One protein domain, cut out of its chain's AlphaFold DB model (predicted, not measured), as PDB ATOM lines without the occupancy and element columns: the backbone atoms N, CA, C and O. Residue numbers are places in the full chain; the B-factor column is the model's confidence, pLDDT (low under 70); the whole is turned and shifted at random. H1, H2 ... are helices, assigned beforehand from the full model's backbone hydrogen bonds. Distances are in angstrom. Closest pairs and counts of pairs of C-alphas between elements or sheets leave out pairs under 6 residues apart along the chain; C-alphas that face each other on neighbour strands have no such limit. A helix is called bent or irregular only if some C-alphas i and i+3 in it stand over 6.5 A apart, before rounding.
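AT A GLANCE: This is residues 183 to 243 of the 278 residues of a protein of Testicularia cyperi (UniProt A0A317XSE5). One long helix, H1, makes the length of a rod, bends near its far end into a short second arm, and is followed by a link that folds back to a short helix, H2, like a small hook at the end of a long shaft. The hook is loose: H2 touches neither arm of H1, and residues 183 to 219 of H1 stand free. The printed part has 61 residues with two named helices, H1 then H2, and no named strand, and its class is all helix. It is extended, with a radius of gyration of the C-alphas of 20.5 A and spans of 62 by 26 by 14 A.

HOW THE PARTS SIT: H1, residues 183 to 226, was assigned as one helix by its hydrogen bonds, but it is bent: C-alphas 215 and 218 are 7.4 A apart. Its arms are H1a, residues 183 to 215, and H1b, residues 218 to 226; residues 216 and 217 belong to neither. The lines of H1a and H1b stand at a steep tilt of 49 degrees. A short link of 10 residues joins H1 to H2, residues 237 to 243. H2 is apart from H1a and also from H1b. In H1a, H1b and H2 every O i to N i+4 pair is within hydrogen-bond range.

IN THESE COORDINATES: H1a begins at C-alpha 183, at (93.019, 131.077, 149.790), and measures 48.6 A from first to last C-alpha. H1b measures 12.0 A and ends at C-alpha 226, at (114.919, 99.255, 199.150). H2 measures 9.8 A and ends at C-alpha 243, at (93.335, 107.851, 193.400).

THE WHOLE: The two C-alphas farthest apart are those of Gln 183 and Lys 226, at 62.7 A. The printed part has no cut, and no link is long. The mean pLDDT of the printed part is 86.0; residues 230 to 236 are under 70.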
ATOM      1  N   GLN A 183      93.709 131.604 148.615       80.62
ATOM      2  CA  GLN A 183      93.019 131.077 149.790       80.62
ATOM      3  C   GLN A 183      93.526 129.673 150.120       80.62
ATOM      4  O   GLN A 183      93.981 129.447 151.240       80.62
ATOM      5  N   GLN A 184      93.639 128.803 149.111       83.44
ATOM      6  CA  GLN A 184      94.236 127.474 149.277       83.44
ATOM      7  C   GLN A 184      95.684 127.548 149.785       83.44
ATOM      8  O   GLN A 184      96.074 126.800 150.683       83.44
ATOM      9  N   GLN A 185      96.479 128.506 149.299       85.19
ATOM     10  CA  GLN A 185      97.852 128.690 149.772       85.19
ATOM     11  C   GLN A 185      97.933 129.183 151.232       85.19
ATOM     12  O   GLN A 185      98.914 128.905 151.931       85.19
ATOM     13  N   ARG A 186      96.926 129.919 151.723       81.75
ATOM     14  CA  ARG A 186      96.856 130.353 153.129       81.75
ATOM     15  C   ARG A 186      96.550 129.178 154.052       81.75
ATOM     16  O   ARG A 186      97.261 129.018 155.047       81.75
ATOM     17  N   ASP A 187      95.599 128.337 153.669       82.19
ATOM     18  CA  ASP A 187      95.180 127.171 154.453       82.19
ATOM     19  C   ASP A 187      96.275 126.096 154.509       82.19
ATOM     20  O   ASP A 187      96.500 125.466 155.542       82.19
ATOM     21  N   GLN A 188      97.059 125.938 153.438       84.94
ATOM     22  CA  GLN A 188      98.228 125.052 153.462       84.94
ATOM     23  C   GLN A 188      99.329 125.561 154.409       84.94
ATOM     24  O   GLN A 188      99.983 124.774 155.099       84.94
ATOM     25  N   ARG A 189      99.530 126.883 154.511       84.50
ATOM     26  CA  ARG A 189     100.548 127.463 155.409       84.50
ATOM     27  C   ARG A 189     100.152 127.413 156.882       84.50
ATOM     28  O   ARG A 189     101.052 127.377 157.722       84.50
ATOM     29  N   THR A 190      98.866 127.454 157.218       82.50
ATOM     30  CA  THR A 190      98.408 127.311 158.612       82.50
ATOM     31  C   THR A 190      98.530 125.863 159.078       82.50
ATOM     32  O   THR A 190      99.083 125.633 160.154       82.50
ATOM     33  N   LYS A 191      98.161 124.891 158.234       84.81
ATOM     34  CA  LYS A 191      98.338 123.456 158.518       84.81
ATOM     35  C   LYS A 191      99.804 123.081 158.759       84.81
ATOM     36  O   LYS A 191     100.122 122.497 159.792       84.81
ATOM     37  N   ALA A 192     100.715 123.518 157.885       87.25
ATOM     38  CA  ALA A 192     102.148 123.246 158.041       87.25
ATOM     39  C   ALA A 192     102.743 123.844 159.334       87.25
ATOM     40  O   ALA A 192     103.659 123.277 159.928       87.25
ATOM     41  N   LYS A 193     102.228 124.993 159.796       88.69
ATOM     42  CA  LYS A 193     102.648 125.584 161.076       88.69
ATOM     43  C   LYS A 193     102.160 124.766 162.266       88.69
ATOM     44  O   LYS A 193     102.958 124.548 163.170       88.69
ATOM     45  N   SER A 194     100.904 124.317 162.249       88.75
ATOM     46  CA  SER A 194     100.340 123.487 163.323       88.75
ATOM     47  C   SER A 194     101.153 122.206 163.509       88.75
ATOM     48  O   SER A 194     101.653 121.950 164.603       88.75
ATOM     49  N   GLN A 195     101.421 121.490 162.413       92.00
ATOM     50  CA  GLN A 195     102.244 120.277 162.436       92.00
ATOM     51  C   GLN A 195     103.665 120.545 162.948       92.00
ATOM     52  O   GLN A 195     104.203 119.780 163.741       92.00
ATOM     53  N   ASN A 196     104.281 121.668 162.557       94.06
ATOM     54  CA  ASN A 196     105.611 122.019 163.059       94.06
ATOM     55  C   ASN A 196     105.600 122.330 164.565       94.06
ATOM     56  O   ASN A 196     106.566 122.019 165.258       94.06
ATOM     57  N   THR A 197     104.537 122.956 165.080       92.19
ATOM     58  CA  THR A 197     104.415 123.211 166.523       92.19
ATOM     59  C   THR A 197     104.193 121.934 167.320       92.19
ATOM     60  O   THR A 197     104.743 121.816 168.409       92.19
ATOM     61  N   GLU A 198     103.444 120.983 166.773       93.62
ATOM     62  CA  GLU A 198     103.197 119.679 167.386       93.62
ATOM     63  C   GLU A 198     104.478 118.843 167.442       93.62
ATOM     64  O   GLU A 198     104.935 118.516 168.532       93.62
ATOM     65  N   ALA A 199     105.182 118.703 166.315       96.12
ATOM     66  CA  ALA A 199     106.468 118.005 166.264       96.12
ATOM     67  C   ALA A 199     107.506 118.577 167.251       96.12
ATOM     68  O   ALA A 199     108.294 117.840 167.840       96.12
ATOM     69  N   ARG A 200     107.511 119.901 167.473       95.62
ATOM     70  CA  ARG A 200     108.384 120.528 168.483       95.62
ATOM     71  C   ARG A 200     107.970 120.200 169.909       95.62
ATOM     72  O   ARG A 200     108.848 120.038 170.754       95.62
ATOM     73  N   ARG A 201     106.668 120.154 170.192       96.94
ATOM     74  CA  ARG A 201     106.160 119.783 171.518       96.94
ATOM     75  C   ARG A 201     106.501 118.333 171.828       96.94
ATOM     76  O   ARG A 201     106.942 118.065 172.940       96.94
ATOM     77  N   ASP A 202     106.389 117.443 170.852       97.50
ATOM     78  CA  ASP A 202     106.697 116.024 171.036       97.50
ATOM     79  C   ASP A 202     108.200 115.782 171.192       97.50
ATOM     80  O   ASP A 202     108.627 115.067 172.101       97.50
ATOM     81  N   ALA A 203     109.028 116.452 170.384       97.50
ATOM     82  CA  ALA A 203     110.482 116.440 170.551       97.50
ATOM     83  C   ALA A 203     110.909 116.973 171.929       97.50
ATOM     84  O   ALA A 203     111.822 116.442 172.554       97.50
ATOM     85  N   PHE A 204     110.234 118.010 172.429       98.06
ATOM     86  CA  PHE A 204     110.490 118.523 173.770       98.06
ATOM     87  C   PHE A 204     110.049 117.537 174.855       98.06
ATOM     88  O   PHE A 204     110.835 117.241 175.750       98.06
ATOM     89  N   LYS A 205     108.825 117.003 174.771       97.69
ATOM     90  CA  LYS A 205     108.295 116.027 175.736       97.69
ATOM     91  C   LYS A 205     109.197 114.805 175.839       97.69
ATOM     92  O   LYS A 205     109.543 114.404 176.943       97.69
ATOM     93  N   SER A 206     109.599 114.241 174.705       97.81
ATOM     94  CA  SER A 206     110.487 113.075 174.664       97.81
ATOM     95  C   SER A 206     111.867 113.376 175.249       97.81
ATOM     96  O   SER A 206     112.348 112.604 176.075       97.81
ATOM     97  N   LEU A 207     112.486 114.506 174.891       98.38
ATOM     98  CA  LEU A 207     113.771 114.911 175.464       98.38
ATOM     99  C   LEU A 207     113.676 115.133 176.980       98.38
ATOM    100  O   LEU A 207     114.569 114.727 177.718       98.38
ATOM    101  N   TRP A 208     112.589 115.750 177.443       97.81
ATOM    102  CA  TRP A 208     112.349 116.016 178.857       97.81
ATOM    103  C   TRP A 208     112.116 114.729 179.656       97.81
ATOM    104  O   TRP A 208     112.790 114.514 180.660       97.81
ATOM    105  N   LEU A 209     111.240 113.839 179.177       97.12
ATOM    106  CA  LEU A 209     111.010 112.528 179.794       97.12
ATOM    107  C   LEU A 209     112.289 111.692 179.828       97.12
ATOM    108  O   LEU A 209     112.577 111.072 180.844       97.12
ATOM    109  N   ARG A 210     113.084 111.717 178.753       97.25
ATOM    110  CA  ARG A 210     114.382 111.036 178.714       97.25
ATOM    111  C   ARG A 210     115.352 111.607 179.745       97.25
ATOM    112  O   ARG A 210     115.999 110.832 180.429       97.25
ATOM    113  N   SER A 211     115.442 112.933 179.867       97.12
ATOM    114  CA  SER A 211     116.306 113.576 180.866       97.12
ATOM    115  C   SER A 211     115.880 113.232 182.293       97.12
ATOM    116  O   SER A 211     116.740 112.963 183.121       97.12
ATOM    117  N   MET A 212     114.574 113.208 182.581       94.56
ATOM    118  CA  MET A 212     114.085 112.794 183.899       94.56
ATOM    119  C   MET A 212     114.332 111.309 184.165       94.56
ATOM    120  O   MET A 212     114.690 110.946 185.275       94.56
ATOM    121  N   ALA A 213     114.160 110.446 183.162       94.88
ATOM    122  CA  ALA A 213     114.432 109.021 183.309       94.88
ATOM    123  C   ALA A 213     115.925 108.735 183.538       94.88
ATOM    124  O   ALA A 213     116.245 107.818 184.277       94.88
ATOM    125  N   ASP A 214     116.824 109.516 182.935       96.75
ATOM    126  CA  ASP A 214     118.273 109.385 183.137       96.75
ATOM    127  C   ASP A 214     118.696 109.871 184.535       96.75
ATOM    128  O   ASP A 214     119.504 109.235 185.200       96.75
ATOM    129  N   GLU A 215     118.104 110.969 185.024       95.62
ATOM    130  CA  GLU A 215     118.420 111.523 186.350       95.62
ATOM    131  C   GLU A 215     117.811 110.705 187.502       95.62
ATOM    132  O   GLU A 215     118.466 110.493 188.520       95.62
ATOM    133  N   PHE A 216     116.579 110.209 187.340       95.56
ATOM    134  CA  PHE A 216     115.850 109.484 188.387       95.56
ATOM    135  C   PHE A 216     115.805 107.967 188.185       95.56
ATOM    136  O   PHE A 216     115.288 107.267 189.051       95.56
ATOM    137  N   GLY A 217     116.316 107.431 187.076       94.19
ATOM    138  CA  GLY A 217     116.249 105.998 186.770       94.19
ATOM    139  C   GLY A 217     116.913 105.143 187.846       94.19
ATOM    140  O   GLY A 217     116.264 104.278 188.437       94.19
ATOM    141  N   ASP A 218     118.164 105.463 188.176       94.12
ATOM    142  CA  ASP A 218     118.933 104.769 189.216       94.12
ATOM    143  C   ASP A 218     118.304 104.932 190.610       94.12
ATOM    144  O   ASP A 218     118.337 104.015 191.437       94.12
ATOM    145  N   GLU A 219     117.708 106.095 190.893       92.50
ATOM    146  CA  GLU A 219     117.040 106.354 192.170       92.50
ATOM    147  C   GLU A 219     115.732 105.563 192.294       92.50
ATOM    148  O   GLU A 219     115.486 104.956 193.338       92.50
ATOM    149  N   LEU A 220     114.933 105.491 191.225       86.81
ATOM    150  CA  LEU A 220     113.717 104.677 191.167       86.81
ATOM    151  C   LEU A 220     114.034 103.188 191.316       86.81
ATOM    152  O   LEU A 220     113.336 102.495 192.058       86.81
ATOM    153  N   ASP A 221     115.102 102.698 190.686       87.25
ATOM    154  CA  ASP A 221     115.556 101.316 190.871       87.25
ATOM    155  C   ASP A 221     116.096 101.073 192.286       87.25
ATOM    156  O   ASP A 221     115.812 100.040 192.897       87.25
ATOM    157  N   SER A 222     116.788 102.046 192.883       91.75
ATOM    158  CA  SER A 222     117.158 102.000 194.303       91.75
ATOM    159  C   SER A 222     115.923 101.936 195.210       91.75
ATOM    160  O   SER A 222     115.926 101.165 196.169       91.75
ATOM    161  N   ILE A 223     114.869 102.712 194.938       85.12
ATOM    162  CA  ILE A 223     113.621 102.688 195.719       85.12
ATOM    163  C   ILE A 223     112.919 101.339 195.561       85.12
ATOM    164  O   ILE A 223     112.513 100.769 196.567       85.12
ATOM    165  N   ARG A 224     112.854 100.771 194.351       84.88
ATOM    166  CA  ARG A 224     112.297  99.421 194.134       84.88
ATOM    167  C   ARG A 224     113.034  98.355 194.942       84.88
ATOM    168  O   ARG A 224     112.399  97.490 195.534       84.88
ATOM    169  N   ASN A 225     114.363  98.441 194.998       88.19
ATOM    170  CA  ASN A 225     115.188  97.476 195.725       88.19
ATOM    171  C   ASN A 225     115.142  97.675 197.249       88.19
ATOM    172  O   ASN A 225     115.271  96.710 198.001       88.19
ATOM    173  N   LYS A 226     114.991  98.920 197.717       89.88
ATOM    174  CA  LYS A 226     114.919  99.255 199.150       89.88
ATOM    175  C   LYS A 226     113.529  99.041 199.734       89.88
ATOM    176  O   LYS A 226     113.414  98.611 200.877       89.88
ATOM    177  N   GLU A 227     112.497  99.345 198.960       81.94
ATOM    178  CA  GLU A 227     111.097  99.264 199.358       81.94
ATOM    179  C   GLU A 227     110.331  98.361 198.383       81.94
ATOM    180  O   GLU A 227     109.557  98.838 197.548       81.94
ATOM    181  N   PRO A 228     110.506  97.029 198.496       71.50
ATOM    182  CA  PRO A 228     109.815  96.070 197.632       71.50
ATOM    183  C   PRO A 228     108.284  96.158 197.748       71.50
ATOM    184  O   PRO A 228     107.565  95.725 196.859       71.50
ATOM    185  N   THR A 229     107.754  96.791 198.799       70.12
ATOM    186  CA  THR A 229     106.321  97.070 198.954       70.12
ATOM    187  C   THR A 229     105.765  98.108 197.970       70.12
ATOM    188  O   THR A 229     104.544  98.227 197.870       70.12
ATOM    189  N   LEU A 230     106.612  98.860 197.248       68.75
ATOM    190  CA  LEU A 230     106.186  99.819 196.217       68.75
ATOM    191  C   LEU A 230     106.264  99.278 194.778       68.75
ATOM    192  O   LEU A 230     105.633  99.855 193.892       68.75
ATOM    193  N   GLY A 231     107.029  98.215 194.513       59.38
ATOM    194  CA  GLY A 231     107.327  97.750 193.154       59.38
ATOM    195  C   GLY A 231     106.767  96.363 192.839       59.38
ATOM    196  O   GLY A 231     107.043  95.420 193.562       59.38
ATOM    197  N   ALA A 232     106.041  96.257 191.720       56.91
ATOM    198  CA  ALA A 232     105.647  95.049 190.968       56.91
ATOM    199  C   ALA A 232     104.833  93.934 191.669       56.91
ATOM    200  O   ALA A 232     103.933  93.395 191.030       56.91
ATOM    201  N   ASP A 233     105.024  93.645 192.956       57.88
ATOM    202  CA  ASP A 233     104.338  92.546 193.666       57.88
ATOM    203  C   ASP A 233     102.920  92.914 194.159       57.88
ATOM    204  O   ASP A 233     102.394  92.344 195.114       57.88
ATOM    205  N   GLY A 234     102.258  93.875 193.504       57.62
ATOM    206  CA  GLY A 234     100.886  94.272 193.846       57.62
ATOM    207  C   GLY A 234     100.778  95.205 195.059       57.62
ATOM    208  O   GLY A 234      99.784  95.168 195.784       57.62
ATOM    209  N   GLY A 235     101.784  96.057 195.282       60.88
ATOM    210  CA  GLY A 235     101.756  97.095 196.314       60.88
ATOM    211  C   GLY A 235     100.541  98.016 196.161       60.88
ATOM    212  O   GLY A 235     100.494  98.870 195.277       60.88
ATOM    213  N   THR A 236      99.561  97.867 197.055       67.38
ATOM    214  CA  THR A 236      98.277  98.597 197.088       67.38
ATOM    215  C   THR A 236      98.417 100.118 197.182       67.38
ATOM    216  O   THR A 236      97.446 100.849 196.991       67.38
ATOM    217  N   LEU A 237      99.624 100.609 197.464       74.31
ATOM    218  CA  LEU A 237      99.902 102.018 197.676       74.31
ATOM    219  C   LEU A 237      99.904 102.831 196.381       74.31
ATOM    220  O   LEU A 237      99.456 103.971 196.407       74.31
ATOM    221  N   LEU A 238     100.384 102.277 195.259       78.00
ATOM    222  CA  LEU A 238     100.461 103.031 194.004       78.00
ATOM    223  C   LEU A 238      99.061 103.349 193.441       78.00
ATOM    224  O   LEU A 238      98.825 104.517 193.139       78.00
ATOM    225  N   PRO A 239      98.103 102.398 193.377       81.19
ATOM    226  CA  PRO A 239      96.718 102.712 193.023       81.19
ATOM    227  C   PRO A 239      96.074 103.731 193.973       81.19
ATOM    228  O   PRO A 239      95.488 104.701 193.509       81.19
ATOM    229  N   LEU A 240      96.258 103.582 195.292       83.38
ATOM    230  CA  LEU A 240      95.735 104.539 196.280       83.38
ATOM    231  C   LEU A 240      96.349 105.935 196.134       83.38
ATOM    232  O   LEU A 240      95.672 106.937 196.347       83.38
ATOM    233  N   PHE A 241      97.629 106.013 195.778       80.62
ATOM    234  CA  PHE A 241      98.306 107.276 195.517       80.62
ATOM    235  C   PHE A 241      97.787 107.928 194.234       80.62
ATOM    236  O   PHE A 241      97.562 109.136 194.223       80.62
ATOM    237  N   ILE A 242      97.535 107.143 193.182       83.00
ATOM    238  CA  ILE A 242      96.908 107.627 191.946       83.00
ATOM    239  C   ILE A 242      95.491 108.138 192.234       83.00
ATOM    240  O   ILE A 242      95.168 109.249 191.814       83.00
ATOM    241  N   ASP A 243      94.679 107.408 193.001       88.12
ATOM    242  CA  ASP A 243      93.335 107.851 193.400       88.12
ATOM    243  C   ASP A 243      93.387 109.128 194.247       88.12
ATOM    244  O   ASP A 243      92.628 110.067 194.002       88.12
TER     245      ASP A 243